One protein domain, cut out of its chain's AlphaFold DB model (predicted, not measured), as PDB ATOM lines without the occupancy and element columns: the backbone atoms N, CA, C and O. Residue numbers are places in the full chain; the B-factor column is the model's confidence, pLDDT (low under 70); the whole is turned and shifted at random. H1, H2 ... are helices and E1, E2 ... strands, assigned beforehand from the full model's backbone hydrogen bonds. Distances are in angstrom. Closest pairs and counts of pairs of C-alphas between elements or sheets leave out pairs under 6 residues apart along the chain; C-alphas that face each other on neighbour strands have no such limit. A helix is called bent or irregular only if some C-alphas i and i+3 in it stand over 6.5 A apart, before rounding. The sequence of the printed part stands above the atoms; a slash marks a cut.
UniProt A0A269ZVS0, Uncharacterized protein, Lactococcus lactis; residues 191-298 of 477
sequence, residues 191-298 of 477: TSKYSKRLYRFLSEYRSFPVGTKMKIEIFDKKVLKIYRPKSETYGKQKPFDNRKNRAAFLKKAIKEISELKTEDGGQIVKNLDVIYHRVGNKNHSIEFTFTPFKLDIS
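AT A GLANCE: This is residues 191 to 298 of the 477 residues of an uncharacterized protein of Lactococcus lactis (UniProt A0A269ZVS0). A long two-stranded hairpin, E1 and E2, runs along one side of the domain, with the second half of helix H4 packed on it beside E1, and H3 and the short H2 beside E2. H1 lies nearest the middle and packs on H4 at a steep angle, while long loops reach out at opposite ends of the longest axis, one between H3 and H4 and one between H4 and E1. The printed part has 108 residues, with four named helices and two named strands in the order H1, H2, H3, H4, E1, E2; the sheet has the order E1, E2 and is antiparallel. The class is mixed, helices and strands. The whole is compact, with a radius of gyration of the C-alphas of 15.0 A and spans of 47 by 36 by 22 A.

HOW THE PARTS SIT: E1, residues 270 to 279, and E2, residues 282 to 291, form a hairpin with an angle of 161 degrees between their directions. N 275 and O 287 are 2.8 A apart and N 289 and O 273 are 2.9 A apart, both within hydrogen-bond range. The closest C-alphas of E1 and H4, residues 243 to 258, are those of Lys 270 and Ser 258, 6.5 A apart. On E2, the C-alpha of Ser 285 is 4.6 A from that of Ile 216 in H3, residues 216 to 223, and the C-alpha of Glu 287 is 5.2 A from that of Thr 212 in H2, residues 209 to 212. Residues 214 to 215 pair antiparallel with residues 285 to 286 of E2. H1, residues 193 to 204, touches H4 with residues 194 to 199 alone, at a steep tilt of 64 degrees, the same way; the closest C-alphas, of Ser 195 and Ala 253, are 4.1 A apart. H1 only just touches H3, with 3 pairs of C-alphas within 8 A, made by its residues 197 to 201 alone; the closest are those of Arg 197 and Val 223, 6.1 A apart, and the lines are about perpendicular at 84 degrees. H1 and E1 are apart. Every O i to N i+4 pair is within hydrogen-bond range in H1 and H3, and 10 of 12 are in H4; H2 is too short for such a pair.

IN THESE COORDINATES: E1 is 28.6 A long from first to last C-alpha, and E2 is 27.7 A, ending at C-alpha 291 at (-32.982, 9.964, 33.741). H4 is 22.7 A long and irregular: C-alphas 244 and 247 are 7.7 A apart. H1 begins at C-alpha 193 at (-46.926, -1.946, 47.184) and is 17.3 A long; H3 is 9.8 A and H2 is 6.0 A.

THE WHOLE: The C-alphas of Ser 231 and Asp 264 are the two farthest apart, at 47.7 A. The printed part has no cut. The links from H3 to H4, with 19 residues, and from H4 to E1, with 11 residues, are long. The mean pLDDT of the printed part is 86.8; residues 208 to 211, 234 to 235 and 298 are under 70.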
ATOM      1  N   THR A 191     -44.242   3.592  50.503       92.88
ATOM      2  CA  THR A 191     -45.372   3.148  51.341       92.88
ATOM      3  C   THR A 191     -46.294   2.188  50.600       92.88
ATOM      4  O   THR A 191     -46.820   1.233  51.172       92.88
ATOM      5  N   SER A 192     -46.489   2.421  49.302       95.06
ATOM      6  CA  SER A 192     -47.404   1.635  48.482       95.06
ATOM      7  C   SER A 192     -46.705   0.427  47.858       95.06
ATOM      8  O   SER A 192     -45.614   0.530  47.294       95.06
ATOM      9  N   LYS A 193     -47.383  -0.730  47.879       94.50
ATOM     10  CA  LYS A 193     -46.926  -1.946  47.184       94.50
ATOM     11  C   LYS A 193     -46.719  -1.712  45.685       94.50
ATOM     12  O   LYS A 193     -45.785  -2.255  45.104       94.50
ATOM     13  N   TYR A 194     -47.533  -0.852  45.072       96.00
ATOM     14  CA  TYR A 194     -47.410  -0.501  43.657       96.00
ATOM     15  C   TYR A 194     -46.162   0.340  43.387       96.00
ATOM     16  O   TYR A 194     -45.486   0.112  42.389       96.00
ATOM     17  N   SER A 195     -45.813   1.253  44.300       97.25
ATOM     18  CA  SER A 195     -44.576   2.034  44.209       97.25
ATOM     19  C   SER A 195     -43.358   1.124  44.305       97.25
ATOM     20  O   SER A 195     -42.457   1.235  43.485       97.25
ATOM     21  N   LYS A 196     -43.351   0.173  45.251       95.00
ATOM     22  CA  LYS A 196     -42.273  -0.823  45.397       95.00
ATOM     23  C   LYS A 196     -42.093  -1.651  44.124       95.00
ATOM     24  O   LYS A 196     -40.983  -1.800  43.622       95.00
ATOM     25  N   ARG A 197     -43.198  -2.157  43.570       93.62
ATOM     26  CA  ARG A 197     -43.208  -2.922  42.313       93.62
ATOM     27  C   ARG A 197     -42.668  -2.106  41.141       93.62
ATOM     28  O   ARG A 197     -41.781  -2.585  40.440       93.62
ATOM     29  N   LEU A 198     -43.155  -0.875  40.969       94.75
ATOM     30  CA  LEU A 198     -42.696   0.015  39.907       94.75
ATOM     31  C   LEU A 198     -41.219   0.384  40.084       94.75
ATOM     32  O   LEU A 198     -40.465   0.309  39.127       94.75
ATOM     33  N   TYR A 199     -40.774   0.707  41.297       94.88
ATOM     34  CA  TYR A 199     -39.374   1.033  41.568       94.88
ATOM     35  C   TYR A 199     -38.426  -0.120  41.213       94.88
ATOM     36  O   TYR A 199     -37.403   0.100  40.564       94.88
ATOM     37  N   ARG A 200     -38.780  -1.359  41.580       90.75
ATOM     38  CA  ARG A 200     -38.013  -2.548  41.177       90.75
ATOM     39  C   ARG A 200     -38.000  -2.714  39.659       90.75
ATOM     40  O   ARG A 200     -36.931  -2.926  39.103       90.75
ATOM     41  N   PHE A 201     -39.144  -2.549  38.994       88.75
ATOM     42  CA  PHE A 201     -39.216  -2.588  37.530       88.75
ATOM     43  C   PHE A 201     -38.309  -1.531  36.883       88.75
ATOM     44  O   PHE A 201     -37.485  -1.868  36.048       88.75
ATOM     45  N   LEU A 202     -38.366  -0.270  37.316       88.56
ATOM     46  CA  LEU A 202     -37.497   0.791  36.785       88.56
ATOM     47  C   LEU A 202     -36.011   0.519  37.066       88.56
ATOM     48  O   LEU A 202     -35.157   0.830  36.239       88.56
ATOM     49  N   SER A 203     -35.698  -0.109  38.202       87.25
ATOM     50  CA  SER A 203     -34.330  -0.485  38.583       87.25
ATOM     51  C   SER A 203     -33.670  -1.471  37.614       87.25
ATOM     52  O   SER A 203     -32.444  -1.510  37.542       87.25
ATOM     53  N   GLU A 204     -34.453  -2.239  36.857       79.50
ATOM     54  CA  GLU A 204     -33.983  -3.120  35.778       79.50
ATOM     55  C   GLU A 204     -33.466  -2.333  34.566       79.50
ATOM     56  O   GLU A 204     -32.503  -2.734  33.915       79.50
ATOM     57  N   TYR A 205     -34.081  -1.180  34.303       76.62
ATOM     58  CA  TYR A 205     -33.802  -0.304  33.163       76.62
ATOM     59  C   TYR A 205     -33.026   0.951  33.569       76.62
ATOM     60  O   TYR A 205     -32.913   1.895  32.792       76.62
ATOM     61  N   ARG A 206     -32.462   0.964  34.783       81.00
ATOM     62  CA  ARG A 206     -31.800   2.122  35.404       81.00
ATOM     63  C   ARG A 206     -30.742   2.802  34.532       81.00
ATOM     64  O   ARG A 206     -30.536   3.999  34.677       81.00
ATOM     65  N   SER A 207     -30.074   2.054  33.651       73.12
ATOM     66  CA  SER A 207     -29.038   2.566  32.743       73.12
ATOM     67  C   SER A 207     -29.580   2.925  31.358       73.12
ATOM     68  O   SER A 207     -28.923   3.654  30.624       73.12
ATOM     69  N   PHE A 208     -30.752   2.400  30.985       69.88
ATOM     70  CA  PHE A 208     -31.307   2.513  29.639       69.88
ATOM     71  C   PHE A 208     -32.854   2.519  29.669       69.88
ATOM     72  O   PHE A 208     -33.481   1.460  29.567       69.88
ATOM     73  N   PRO A 209     -33.489   3.700  29.806       59.78
ATOM     74  CA  PRO A 209     -34.941   3.831  29.999       59.78
ATOM     75  C   PRO A 209     -35.787   3.402  28.786       59.78
ATOM     76  O   PRO A 209     -36.973   3.113  28.938       59.78
ATOM     77  N   VAL A 210     -35.179   3.276  27.599       54.16
ATOM     78  CA  VAL A 210     -35.847   2.869  26.344       54.16
ATOM     79  C   VAL A 210     -36.453   1.456  26.432       54.16
ATOM     80  O   VAL A 210     -37.398   1.133  25.720       54.16
ATOM     81  N   GLY A 211     -35.962   0.601  27.338       57.69
ATOM     82  CA  GLY A 211     -36.461  -0.770  27.493       57.69
ATOM     83  C   GLY A 211     -37.798  -0.909  28.234       57.69
ATOM     84  O   GLY A 211     -38.284  -2.025  28.386       57.69
ATOM     85  N   THR A 212     -38.403   0.182  28.713       72.31
ATOM     86  CA  THR A 212     -39.618   0.115  29.545       72.31
ATOM     87  C   THR A 212     -40.928  -0.008  28.769       72.31
ATOM     88  O   THR A 212     -41.967  -0.274  29.380       72.31
ATOM     89  N   LYS A 213     -40.913   0.183  27.444       80.81
ATOM     90  CA  LYS A 213     -42.111   0.071  26.608       80.81
ATOM     91  C   LYS A 213     -42.611  -1.374  26.578       80.81
ATOM     92  O   LYS A 213     -41.941  -2.261  26.059       80.81
ATOM     93  N   MET A 214     -43.822  -1.613  27.076       81.12
ATOM     94  CA  MET A 214     -44.421  -2.951  27.105       81.12
ATOM     95  C   MET A 214     -45.942  -2.931  26.937       81.12
ATOM     96  O   MET A 214     -46.599  -1.923  27.206       81.12
ATOM     97  N   LYS A 215     -46.529  -4.058  26.505       82.75
ATOM     98  CA  LYS A 215     -47.994  -4.218  26.434       82.75
ATOM     99  C   LYS A 215     -48.604  -3.964  27.816       82.75
ATOM    100  O   LYS A 215     -48.162  -4.548  28.809       82.75
ATOM    101  N   ILE A 216     -49.638  -3.126  27.875       88.19
ATOM    102  CA  ILE A 216     -50.222  -2.676  29.148       88.19
ATOM    103  C   ILE A 216     -50.784  -3.842  29.968       88.19
ATOM    104  O   ILE A 216     -50.699  -3.843  31.191       88.19
ATOM    105  N   GLU A 217     -51.302  -4.870  29.300       83.06
ATOM    106  CA  GLU A 217     -51.816  -6.066  29.963       83.06
ATOM    107  C   GLU A 217     -50.706  -6.866  30.657       83.06
ATOM    108  O   GLU A 217     -50.894  -7.331  31.780       83.06
ATOM    109  N   ILE A 218     -49.531  -6.981  30.029       82.12
ATOM    110  CA  ILE A 218     -48.370  -7.653  30.629       82.12
ATOM    111  C   ILE A 218     -47.894  -6.856  31.845       82.12
ATOM    112  O   ILE A 218     -47.619  -7.439  32.892       82.12
ATOM    113  N   PHE A 219     -47.852  -5.527  31.733       87.00
ATOM    114  CA  PHE A 219     -47.512  -4.646  32.847       87.00
ATOM    115  C   PHE A 219     -48.483  -4.807  34.028       87.00
ATOM    116  O   PHE A 219     -48.054  -4.968  35.172       87.00
ATOM    117  N   ASP A 220     -49.790  -4.835  33.763       91.00
ATOM    118  CA  ASP A 220     -50.811  -5.006  34.800       91.00
ATOM    119  C   ASP A 220     -50.723  -6.359  35.504       91.00
ATOM    120  O   ASP A 220     -50.958  -6.424  36.711       91.00
ATOM    121  N   LYS A 221     -50.394  -7.426  34.771       85.00
ATOM    122  CA  LYS A 221     -50.268  -8.788  35.306       85.00
ATOM    123  C   LYS A 221     -48.965  -8.984  36.077       85.00
ATOM    124  O   LYS A 221     -48.993  -9.412  37.227       85.00
ATOM    125  N   LYS A 222     -47.828  -8.658  35.454       80.81
ATOM    126  CA  LYS A 222     -46.491  -9.024  35.952       80.81
ATOM    127  C   LYS A 222     -45.849  -7.952  36.830       80.81
ATOM    128  O   LYS A 222     -45.177  -8.285  37.799       80.81
ATOM    129  N   VAL A 223     -46.062  -6.672  36.514       87.50
ATOM    130  CA  VAL A 223     -45.407  -5.565  37.229       87.50
ATOM    131  C   VAL A 223     -46.301  -5.033  38.338       87.50
ATOM    132  O   VAL A 223     -45.962  -5.156  39.511       87.50
ATOM    133  N   LEU A 224     -47.466  -4.468  38.005       91.56
ATOM    134  CA  LEU A 224     -48.363  -3.913  39.023       91.56
ATOM    135  C   LEU A 224     -49.146  -4.980  39.785       91.56
ATOM    136  O   LEU A 224     -49.542  -4.717  40.924       91.56
ATOM    137  N   LYS A 225     -49.355  -6.155  39.178       90.75
ATOM    138  CA  LYS A 225     -50.227  -7.232  39.671       90.75
ATOM    139  C   LYS A 225     -51.608  -6.720  40.077       90.75
ATOM    140  O   LYS A 225     -52.065  -6.916  41.199       90.75
ATOM    141  N   ILE A 226     -52.256  -6.007  39.165       92.94
ATOM    142  CA  ILE A 226     -53.624  -5.492  39.319       92.94
ATOM    143  C   ILE A 226     -54.618  -6.231  38.425       92.94
ATOM    144  O   ILE A 226     -55.800  -5.900  38.429       92.94
ATOM    145  N   TYR A 227     -54.160  -7.231  37.675       91.50
ATOM    146  CA  TYR A 227     -55.006  -8.075  36.851       91.50
ATOM    147  C   TYR A 227     -54.529  -9.525  36.903       91.50
ATOM    148  O   TYR A 227     -53.357  -9.795  36.657       91.50
ATOM    149  N   ARG A 228     -55.446 -10.450  37.193       88.12
ATOM    150  CA  ARG A 228     -55.259 -11.893  37.036       88.12
ATOM    151  C   ARG A 228     -56.560 -12.504  36.507       88.12
ATOM    152  O   ARG A 228     -57.536 -12.580  37.259       88.12
ATOM    153  N   PRO A 229     -56.618 -12.919  35.231       86.44
ATOM    154  CA  PRO A 229     -57.802 -13.571  34.687       86.44
ATOM    155  C   PRO A 229     -57.950 -14.995  35.234       86.44
ATOM    156  O   PRO A 229     -56.968 -15.632  35.605       86.44
ATOM    157  N   LYS A 230     -59.177 -15.529  35.215       84.44
ATOM    158  CA  LYS A 230     -59.473 -16.914  35.631       84.44
ATOM    159  C   LYS A 230     -58.678 -17.959  34.835       84.44
ATOM    160  O   LYS A 230     -58.345 -19.007  35.365       84.44
ATOM    161  N   SER A 231     -58.347 -17.672  33.579       76.44
ATOM    162  CA  SER A 231     -57.514 -18.556  32.760       76.44
ATOM    163  C   SER A 231     -56.074 -18.673  33.259       76.44
ATOM    164  O   SER A 231     -55.411 -19.633  32.909       76.44
ATOM    165  N   GLU A 232     -55.582 -17.714  34.048       73.44
ATOM    166  CA  GLU A 232     -54.203 -17.678  34.561       73.44
ATOM    167  C   GLU A 232     -54.137 -17.951  36.073       73.44
ATOM    168  O   GLU A 232     -53.084 -17.803  36.688       73.44
ATOM    169  N   THR A 233     -55.255 -18.338  36.697       74.25
ATOM    170  CA  THR A 233     -55.274 -18.787  38.094       74.25
ATOM    171  C   THR A 233     -54.947 -20.266  38.186       74.25
ATOM    172  O   THR A 233     -55.454 -21.064  37.402       74.25
ATOM    173  N   TYR A 234     -54.175 -20.647  39.194       69.06
ATOM    174  CA  TYR A 234     -53.839 -22.036  39.492       69.06
ATOM    175  C   TYR A 234     -53.666 -22.204  41.010       69.06
ATOM    176  O   TYR A 234     -53.489 -21.231  41.751       69.06
ATOM    177  N   GLY A 235     -53.705 -23.448  41.490       67.50
ATOM    178  CA  GLY A 235     -53.598 -23.739  42.922       67.50
ATOM    179  C   GLY A 235     -54.665 -22.999  43.741       67.50
ATOM    180  O   GLY A 235     -55.849 -23.062  43.422       67.50
ATOM    181  N   LYS A 236     -54.247 -22.285  44.795       70.00
ATOM    182  CA  LYS A 236     -55.145 -21.517  45.683       70.00
ATOM    183  C   LYS A 236     -55.382 -20.066  45.235       70.00
ATOM    184  O   LYS A 236     -56.030 -19.303  45.953       70.00
ATOM    185  N   GLN A 237     -54.860 -19.663  44.078       76.44
ATOM    186  CA  GLN A 237     -54.950 -18.280  43.622       76.44
ATOM    187  C   GLN A 237     -56.359 -17.905  43.167       76.44
ATOM    188  O   GLN A 237     -57.052 -18.681  42.510       76.44
ATOM    189  N   LYS A 238     -56.764 -16.666  43.462       83.00
ATOM    190  CA  LYS A 238     -58.056 -16.110  43.039       83.00
ATOM    191  C   LYS A 238     -57.885 -15.144  41.861       83.00
ATOM    192  O   LYS A 238     -56.878 -14.429  41.821       83.00
ATOM    193  N   PRO A 239     -58.844 -15.102  40.917       89.00
ATOM    194  CA  PRO A 239     -58.849 -14.101  39.860       89.00
ATOM    195  C   PRO A 239     -59.221 -12.730  40.432       89.00
ATOM    196  O   PRO A 239     -59.984 -12.640  41.395       89.00
ATOM    197  N   PHE A 240     -58.708 -11.661  39.829       91.69
ATOM    198  CA  PHE A 240     -59.037 -10.288  40.214       91.69
ATOM    199  C   PHE A 240     -58.804  -9.303  39.063       91.69
ATOM    200  O   PHE A 240     -57.961  -9.520  38.192       91.69
ATOM    201  N   ASP A 241     -59.533  -8.185  39.081       94.38
ATOM    202  CA  ASP A 241     -59.370  -7.099  38.115       94.38
ATOM    203  C   ASP A 241     -59.517  -5.731  38.789       94.38
ATOM    204  O   ASP A 241     -60.609  -5.254  39.094       94.38
ATOM    205  N   ASN A 242     -58.375  -5.089  39.006       94.75
ATOM    206  CA  ASN A 242     -58.242  -3.765  39.596       94.75
ATOM    207  C   ASN A 242     -57.774  -2.722  38.567       94.75
ATOM    208  O   ASN A 242     -57.364  -1.621  38.949       94.75
ATOM    209  N   ARG A 243     -57.859  -3.018  37.259       95.06
ATOM    210  CA  ARG A 243     -57.376  -2.128  36.184       95.06
ATOM    211  C   ARG A 243     -58.069  -0.766  36.166       95.06
ATOM    212  O   ARG A 243     -57.447   0.220  35.776       95.06
ATOM    213  N   LYS A 244     -59.304  -0.675  36.674       95.19
ATOM    214  CA  LYS A 244     -60.031   0.599  36.863       95.19
ATOM    215  C   LYS A 244     -59.272   1.613  37.733       95.19
ATOM    216  O   LYS A 244     -59.404   2.812  37.534       95.19
ATOM    217  N   ASN A 245     -58.436   1.134  38.656       96.06
ATOM    218  CA  ASN A 245     -57.677   1.964  39.590       96.06
ATOM    219  C   ASN A 245     -56.233   2.233  39.120       96.06
ATOM    220  O   ASN A 245     -55.480   2.910  39.823       96.06
ATOM    221  N   ARG A 246     -55.832   1.737  37.935       95.50
ATOM    222  CA  ARG A 246     -54.448   1.807  37.424       95.50
ATOM    223  C   ARG A 246     -53.875   3.222  37.475       95.50
ATOM    224  O   ARG A 246     -52.770   3.415  37.969       95.50
ATOM    225  N   ALA A 247     -54.635   4.210  37.003       95.06
ATOM    226  CA  ALA A 247     -54.187   5.600  36.958       95.06
ATOM    227  C   ALA A 247     -53.895   6.161  38.361       95.06
ATOM    228  O   ALA A 247     -52.874   6.811  38.564       95.06
ATOM    229  N   ALA A 248     -54.750   5.858  39.345       97.06
ATOM    230  CA  ALA A 248     -54.547   6.280  40.728       97.06
ATOM    231  C   ALA A 248     -53.311   5.610  41.348       97.06
ATOM    232  O   ALA A 248     -52.509   6.274  42.009       97.06
ATOM    233  N   PHE A 249     -53.120   4.311  41.093       97.00
ATOM    234  CA  PHE A 249     -51.952   3.573  41.572       97.00
ATOM    235  C   PHE A 249     -50.649   4.106  40.976       97.00
ATOM    236  O   PHE A 249     -49.699   4.336  41.720       97.00
ATOM    237  N   LEU A 250     -50.618   4.364  39.665       97.31
ATOM    238  CA  LEU A 250     -49.446   4.911  38.984       97.31
ATOM    239  C   LEU A 250     -49.149   6.346  39.407       97.31
ATOM    240  O   LEU A 250     -47.999   6.649  39.701       97.31
ATOM    241  N   LYS A 251     -50.165   7.207  39.531       97.38
ATOM    242  CA  LYS A 251     -49.976   8.581  40.018       97.38
ATOM    243  C   LYS A 251     -49.331   8.597  41.405       97.38
ATOM    244  O   LYS A 251     -48.393   9.356  41.638       97.38
ATOM    245  N   LYS A 252     -49.803   7.740  42.319       97.75
ATOM    246  CA  LYS A 252     -49.204   7.597  43.653       97.75
ATOM    247  C   LYS A 252     -47.776   7.045  43.578       97.75
ATOM    248  O   LYS A 252     -46.896   7.579  44.241       97.75
ATOM    249  N   ALA A 253     -47.547   6.016  42.762       97.94
ATOM    250  CA  ALA A 253     -46.236   5.391  42.610       97.94
ATOM    251  C   ALA A 253     -45.182   6.348  42.044       97.94
ATOM    252  O   ALA A 253     -44.100   6.461  42.611       97.94
ATOM    253  N   ILE A 254     -45.513   7.075  40.975       97.62
ATOM    254  CA  ILE A 254     -44.627   8.066  40.352       97.62
ATOM    255  C   ILE A 254     -44.280   9.169  41.349       97.62
ATOM    256  O   ILE A 254     -43.108   9.523  41.467       97.62
ATOM    257  N   LYS A 255     -45.265   9.664  42.113       97.56
ATOM    258  CA  LYS A 255     -45.031  10.664  43.160       97.56
ATOM    259  C   LYS A 255     -44.057  10.148  44.222       97.56
ATOM    260  O   LYS A 255     -43.024  10.770  44.438       97.56
ATOM    261  N   GLU A 256     -44.349   8.996  44.832       97.69
ATOM    262  CA  GLU A 256     -43.492   8.430  45.883       97.69
ATOM    263  C   GLU A 256     -42.062   8.170  45.390       97.69
ATOM    264  O   GLU A 256     -41.108   8.464  46.102       97.69
ATOM    265  N   ILE A 257     -41.899   7.647  44.168       97.50
ATOM    266  CA  ILE A 257     -40.579   7.356  43.591       97.50
ATOM    267  C   ILE A 257     -39.818   8.643  43.268       97.50
ATOM    268  O   ILE A 257     -38.621   8.725  43.535       97.50
ATOM    269  N   SER A 258     -40.495   9.655  42.727       95.06
ATOM    270  CA  SER A 258     -39.869  10.943  42.409       95.06
ATOM    271  C   SER A 258     -39.428  11.688  43.669       95.06
ATOM    272  O   SER A 258     -38.468  12.450  43.626       95.06
ATOM    273  N   GLU A 259     -40.087  11.460  44.804       95.88
ATOM    274  CA  GLU A 259     -39.726  12.048  46.098       95.88
ATOM    275  C   GLU A 259     -38.596  11.284  46.818       95.88
ATOM    276  O   GLU A 259     -38.079  11.767  47.828       95.88
ATOM    277  N   LEU A 260     -38.167  10.119  46.305       94.38
ATOM    278  CA  LEU A 260     -37.073   9.355  46.901       94.38
ATOM    279  C   LEU A 260     -35.744  10.107  46.808       94.38
ATOM    280  O   LEU A 260     -35.265  10.465  45.727       94.38
ATOM    281  N   LYS A 261     -35.105  10.249  47.969       91.62
ATOM    282  CA  LYS A 261     -33.789  10.863  48.126       91.62
ATOM    283  C   LYS A 261     -32.802   9.905  48.784       91.62
ATOM    284  O   LYS A 261     -33.182   9.051  49.596       91.62
ATOM    285  N   THR A 262     -31.532  10.059  48.438       85.38
ATOM    286  CA  THR A 262     -30.404   9.500  49.184       85.38
ATOM    287  C   THR A 262     -30.274  10.172  50.559       85.38
ATOM    288  O   THR A 262     -31.003  11.112  50.873       85.38
ATOM    289  N   GLU A 263     -29.394   9.660  51.423       81.06
ATOM    290  CA  GLU A 263     -29.178  10.226  52.770       81.06
ATOM    291  C   GLU A 263     -28.641  11.667  52.721       81.06
ATOM    292  O   GLU A 263     -29.009  12.487  53.554       81.06
ATOM    293  N   ASP A 264     -27.868  11.997  51.690       82.06
ATOM    294  CA  ASP A 264     -27.359  13.332  51.351       82.06
ATOM    295  C   ASP A 264     -28.381  14.214  50.602       82.06
ATOM    296  O   ASP A 264     -28.068  15.324  50.182       82.06
ATOM    297  N   GLY A 265     -29.625  13.752  50.433       84.94
ATOM    298  CA  GLY A 265     -30.719  14.549  49.869       84.94
ATOM    299  C   GLY A 265     -30.814  14.553  48.339       84.94
ATOM    300  O   GLY A 265     -31.744  15.153  47.791       84.94
ATOM    301  N   GLY A 266     -29.919  13.853  47.640       88.00
ATOM    302  CA  GLY A 266     -29.947  13.701  46.188       88.00
ATOM    303  C   GLY A 266     -31.157  12.892  45.714       88.00
ATOM    304  O   GLY A 266     -31.382  11.768  46.155       88.00
ATOM    305  N   GLN A 267     -31.947  13.449  44.791       92.38
ATOM    306  CA  GLN A 267     -33.073  12.731  44.187       92.38
ATOM    307  C   GLN A 267     -32.571  11.521  43.389       92.38
ATOM    308  O   GLN A 267     -31.707  11.664  42.519       92.38
ATOM    309  N   ILE A 268     -33.135  10.347  43.673       92.38
ATOM    310  CA  ILE A 268     -32.673   9.074  43.108       92.38
ATOM    311  C   ILE A 268     -33.144   8.914  41.664       92.38
ATOM    312  O   ILE A 268     -32.320   8.703  40.778       92.38
ATOM    313  N   VAL A 269     -34.453   9.027  41.424       92.69
ATOM    314  CA  VAL A 269     -35.050   8.899  40.087       92.69
ATOM    315  C   VAL A 269     -35.540  10.272  39.648       92.69
ATOM    316  O   VAL A 269     -36.428  10.847  40.275       92.69
ATOM    317  N   LYS A 270     -34.942  10.809  38.582       91.75
ATOM    318  CA  LYS A 270     -35.257  12.141  38.045       91.75
ATOM    319  C   LYS A 270     -36.058  12.028  36.755       91.75
ATOM    320  O   LYS A 270     -35.836  11.100  35.980       91.75
ATOM    321  N   ASN A 271     -36.917  13.015  36.500       90.94
ATOM    322  CA  ASN A 271     -37.733  13.116  35.283       90.94
ATOM    323  C   ASN A 271     -38.587  11.864  35.025       90.94
ATOM    324  O   ASN A 271     -38.699  11.434  33.882       90.94
ATOM    325  N   LEU A 272     -39.120  11.246  36.087       94.94
ATOM    326  CA  LEU A 272     -39.964  10.064  35.959       94.94
ATOM    327  C   LEU A 272     -41.346  10.449  35.428       94.94
ATOM    328  O   LEU A 272     -42.092  11.143  36.116       94.94
ATOM    329  N   ASP A 273     -41.703   9.931  34.259       92.50
ATOM    330  CA  ASP A 273     -43.028  10.103  33.669       92.50
ATOM    331  C   ASP A 273     -43.514   8.825  32.967       92.50
ATOM    332  O   ASP A 273     -42.746   7.890  32.729       92.50
ATOM    333  N   VAL A 274     -44.809   8.775  32.655       93.94
ATOM    334  CA  VAL A 274     -45.491   7.644  32.024       93.94
ATOM    335  C   VAL A 274     -46.148   8.055  30.709       93.94
ATOM    336  O   VAL A 274     -46.965   8.969  30.650       93.94
ATOM    337  N   ILE A 275     -45.854   7.305  29.651       90.44
ATOM    338  CA  ILE A 275     -46.421   7.493  28.318       90.44
ATOM    339  C   ILE A 275     -47.347   6.319  28.001       90.44
ATOM    340  O   ILE A 275     -46.975   5.150  28.133       90.44
ATOM    341  N   TYR A 276     -48.565   6.627  27.554       90.50
ATOM    342  CA  TYR A 276     -49.508   5.634  27.042       90.50
ATOM    343  C   TYR A 276     -49.539   5.669  25.521       90.50
ATOM    344  O   TYR A 276     -49.926   6.664  24.912       90.50
ATOM    345  N   HIS A 277     -49.212   4.538  24.915       86.38
ATOM    346  CA  HIS A 277     -49.291   4.330  23.477       86.38
ATOM    347  C   HIS A 277     -50.646   3.713  23.142       86.38
ATOM    348  O   HIS A 277     -50.983   2.623  23.620       86.38
ATOM    349  N   ARG A 278     -51.442   4.423  22.346       86.56
ATOM    350  CA  ARG A 278     -52.810   4.029  21.998       86.56
ATOM    351  C   ARG A 278     -52.870   3.351  20.635       86.56
ATOM    352  O   ARG A 278     -52.161   3.738  19.716       86.56
ATOM    353  N   VAL A 279     -53.764   2.375  20.518       82.81
ATOM    354  CA  VAL A 279     -54.218   1.811  19.241       82.81
ATOM    355  C   VAL A 279     -55.732   2.003  19.206       82.81
ATOM    356  O   VAL A 279     -56.466   1.416  20.009       82.81
ATOM    357  N   GLY A 280     -56.194   2.914  18.349       86.00
ATOM    358  CA  GLY A 280     -57.555   3.450  18.420       86.00
ATOM    359  C   GLY A 280     -57.841   4.078  19.791       86.00
ATOM    360  O   GLY A 280     -57.040   4.849  20.317       86.00
ATOM    361  N   ASN A 281     -58.962   3.698  20.408       82.88
ATOM    362  CA  ASN A 281     -59.397   4.240  21.705       82.88
ATOM    363  C   ASN A 281     -58.827   3.498  22.925       82.88
ATOM    364  O   ASN A 281     -59.173   3.824  24.061       82.88
ATOM    365  N   LYS A 282     -57.982   2.480  22.724       83.56
ATOM    366  CA  LYS A 282     -57.453   1.648  23.809       83.56
ATOM    367  C   LYS A 282     -55.972   1.933  24.024       83.56
ATOM    368  O   LYS A 282     -55.190   1.970  23.077       83.56
ATOM    369  N   ASN A 283     -55.575   2.082  25.287       87.19
ATOM    370  CA  ASN A 283     -54.162   2.036  25.655       87.19
ATOM    371  C   ASN A 283     -53.655   0.618  25.362       87.19
ATOM    372  O   ASN A 283     -54.164  -0.341  25.937       87.19
ATOM    373  N   HIS A 284     -52.688   0.494  24.456       84.56
ATOM    374  CA  HIS A 284     -52.125  -0.788  24.037       84.56
ATOM    375  C   HIS A 284     -50.809  -1.073  24.766       84.56
ATOM    376  O   HIS A 284     -50.602  -2.168  25.292       84.56
ATOM    377  N   SER A 285     -49.942  -0.066  24.867       85.44
ATOM    378  CA  SER A 285     -48.668  -0.165  25.579       85.44
ATOM    379  C   SER A 285     -48.433   1.014  26.513       85.44
ATOM    380  O   SER A 285     -49.025   2.084  26.369       85.44
ATOM    381  N   ILE A 286     -47.577   0.781  27.498       88.19
ATOM    382  CA  ILE A 286     -47.122   1.747  28.490       88.19
ATOM    383  C   ILE A 286     -45.601   1.827  28.416       88.19
ATOM    384  O   ILE A 286     -44.949   0.817  28.165       88.19
ATOM    385  N   GLU A 287     -45.053   3.016  28.609       88.00
ATOM    386  CA  GLU A 287     -43.618   3.288  28.630       88.00
ATOM    387  C   GLU A 287     -43.315   4.270  29.761       88.00
ATOM    388  O   GLU A 287     -44.144   5.124  30.076       88.00
ATOM    389  N   PHE A 288     -42.143   4.144  30.380       87.06
ATOM    390  CA  PHE A 288     -41.686   5.050  31.425       87.06
ATOM    391  C   PHE A 288     -40.434   5.783  30.968       87.06
ATOM    392  O   PHE A 288     -39.448   5.170  30.567       87.06
ATOM    393  N   THR A 289     -40.450   7.102  31.095       85.31
ATOM    394  CA  THR A 289     -39.268   7.928  30.848       85.31
ATOM    395  C   THR A 289     -38.676   8.347  32.182       85.31
ATOM    396  O   THR A 289     -39.412   8.583  33.133       85.31
ATOM    397  N   PHE A 290     -37.351   8.339  32.289       86.62
ATOM    398  CA  PHE A 290     -36.608   8.806  33.458       86.62
ATOM    399  C   PHE A 290     -35.142   9.015  33.083       86.62
ATOM    400  O   PHE A 290     -34.641   8.462  32.105       86.62
ATOM    401  N   THR A 291     -34.435   9.809  33.879       85.12
ATOM    402  CA  THR A 291     -32.982   9.964  33.741       85.12
ATOM    403  C   THR A 291     -32.284   8.736  34.322       85.12
ATOM    404  O   THR A 291     -32.640   8.346  35.441       85.12
ATOM    405  N   PRO A 292     -31.289   8.146  33.631       85.00
ATOM    406  CA  PRO A 292     -30.530   7.027  34.168       85.00
ATOM    407  C   PRO A 292     -30.021   7.281  35.591       85.00
ATOM    408  O   PRO A 292     -29.548   8.377  35.901       85.00
ATOM    409  N   PHE A 293     -30.111   6.276  36.464       83.88
ATOM    410  CA  PHE A 293     -29.795   6.431  37.884       83.88
ATOM    411  C   PHE A 293     -28.955   5.283  38.454       83.88
ATOM    412  O   PHE A 293     -29.089   4.115  38.093       83.88
ATOM    413  N   LYS A 294     -28.068   5.635  39.390       87.38
ATOM    414  CA  LYS A 294     -27.219   4.693  40.145       87.38
ATOM    415  C   LYS A 294     -27.047   5.059  41.621       87.38
ATOM    416  O   LYS A 294     -26.339   4.366  42.347       87.38
ATOM    417  N   LEU A 295     -27.672   6.156  42.055       83.50
ATOM    418  CA  LEU A 295     -27.509   6.721  43.397       83.50
ATOM    419  C   LEU A 295     -28.033   5.798  44.505       83.50
ATOM    420  O   LEU A 295     -27.579   5.868  45.642       83.50
ATOM    421  N   ASP A 296     -28.960   4.897  44.184       83.25
ATOM    422  CA  ASP A 296     -29.484   3.923  45.137       83.25
ATOM    423  C   ASP A 296     -28.490   2.798  45.464       83.25
ATOM    424  O   ASP A 296     -28.539   2.236  46.557       83.25
ATOM    425  N   ILE A 297     -27.572   2.483  44.545       81.69
ATOM    426  CA  ILE A 297     -26.591   1.393  44.685       81.69
ATOM    427  C   ILE A 297     -25.159   1.884  44.946       81.69
ATOM    428  O   ILE A 297     -24.290   1.078  45.274       81.69
ATOM    429  N   SER A 298     -24.888   3.188  44.824       61.91
ATOM    430  CA  SER A 298     -23.536   3.753  44.953       61.91
ATOM    431  C   SER A 298     -22.992   3.772  46.388       61.91
ATOM    432  O   SER A 298     -21.776   3.748  46.576       61.91
TER     433      SER A 298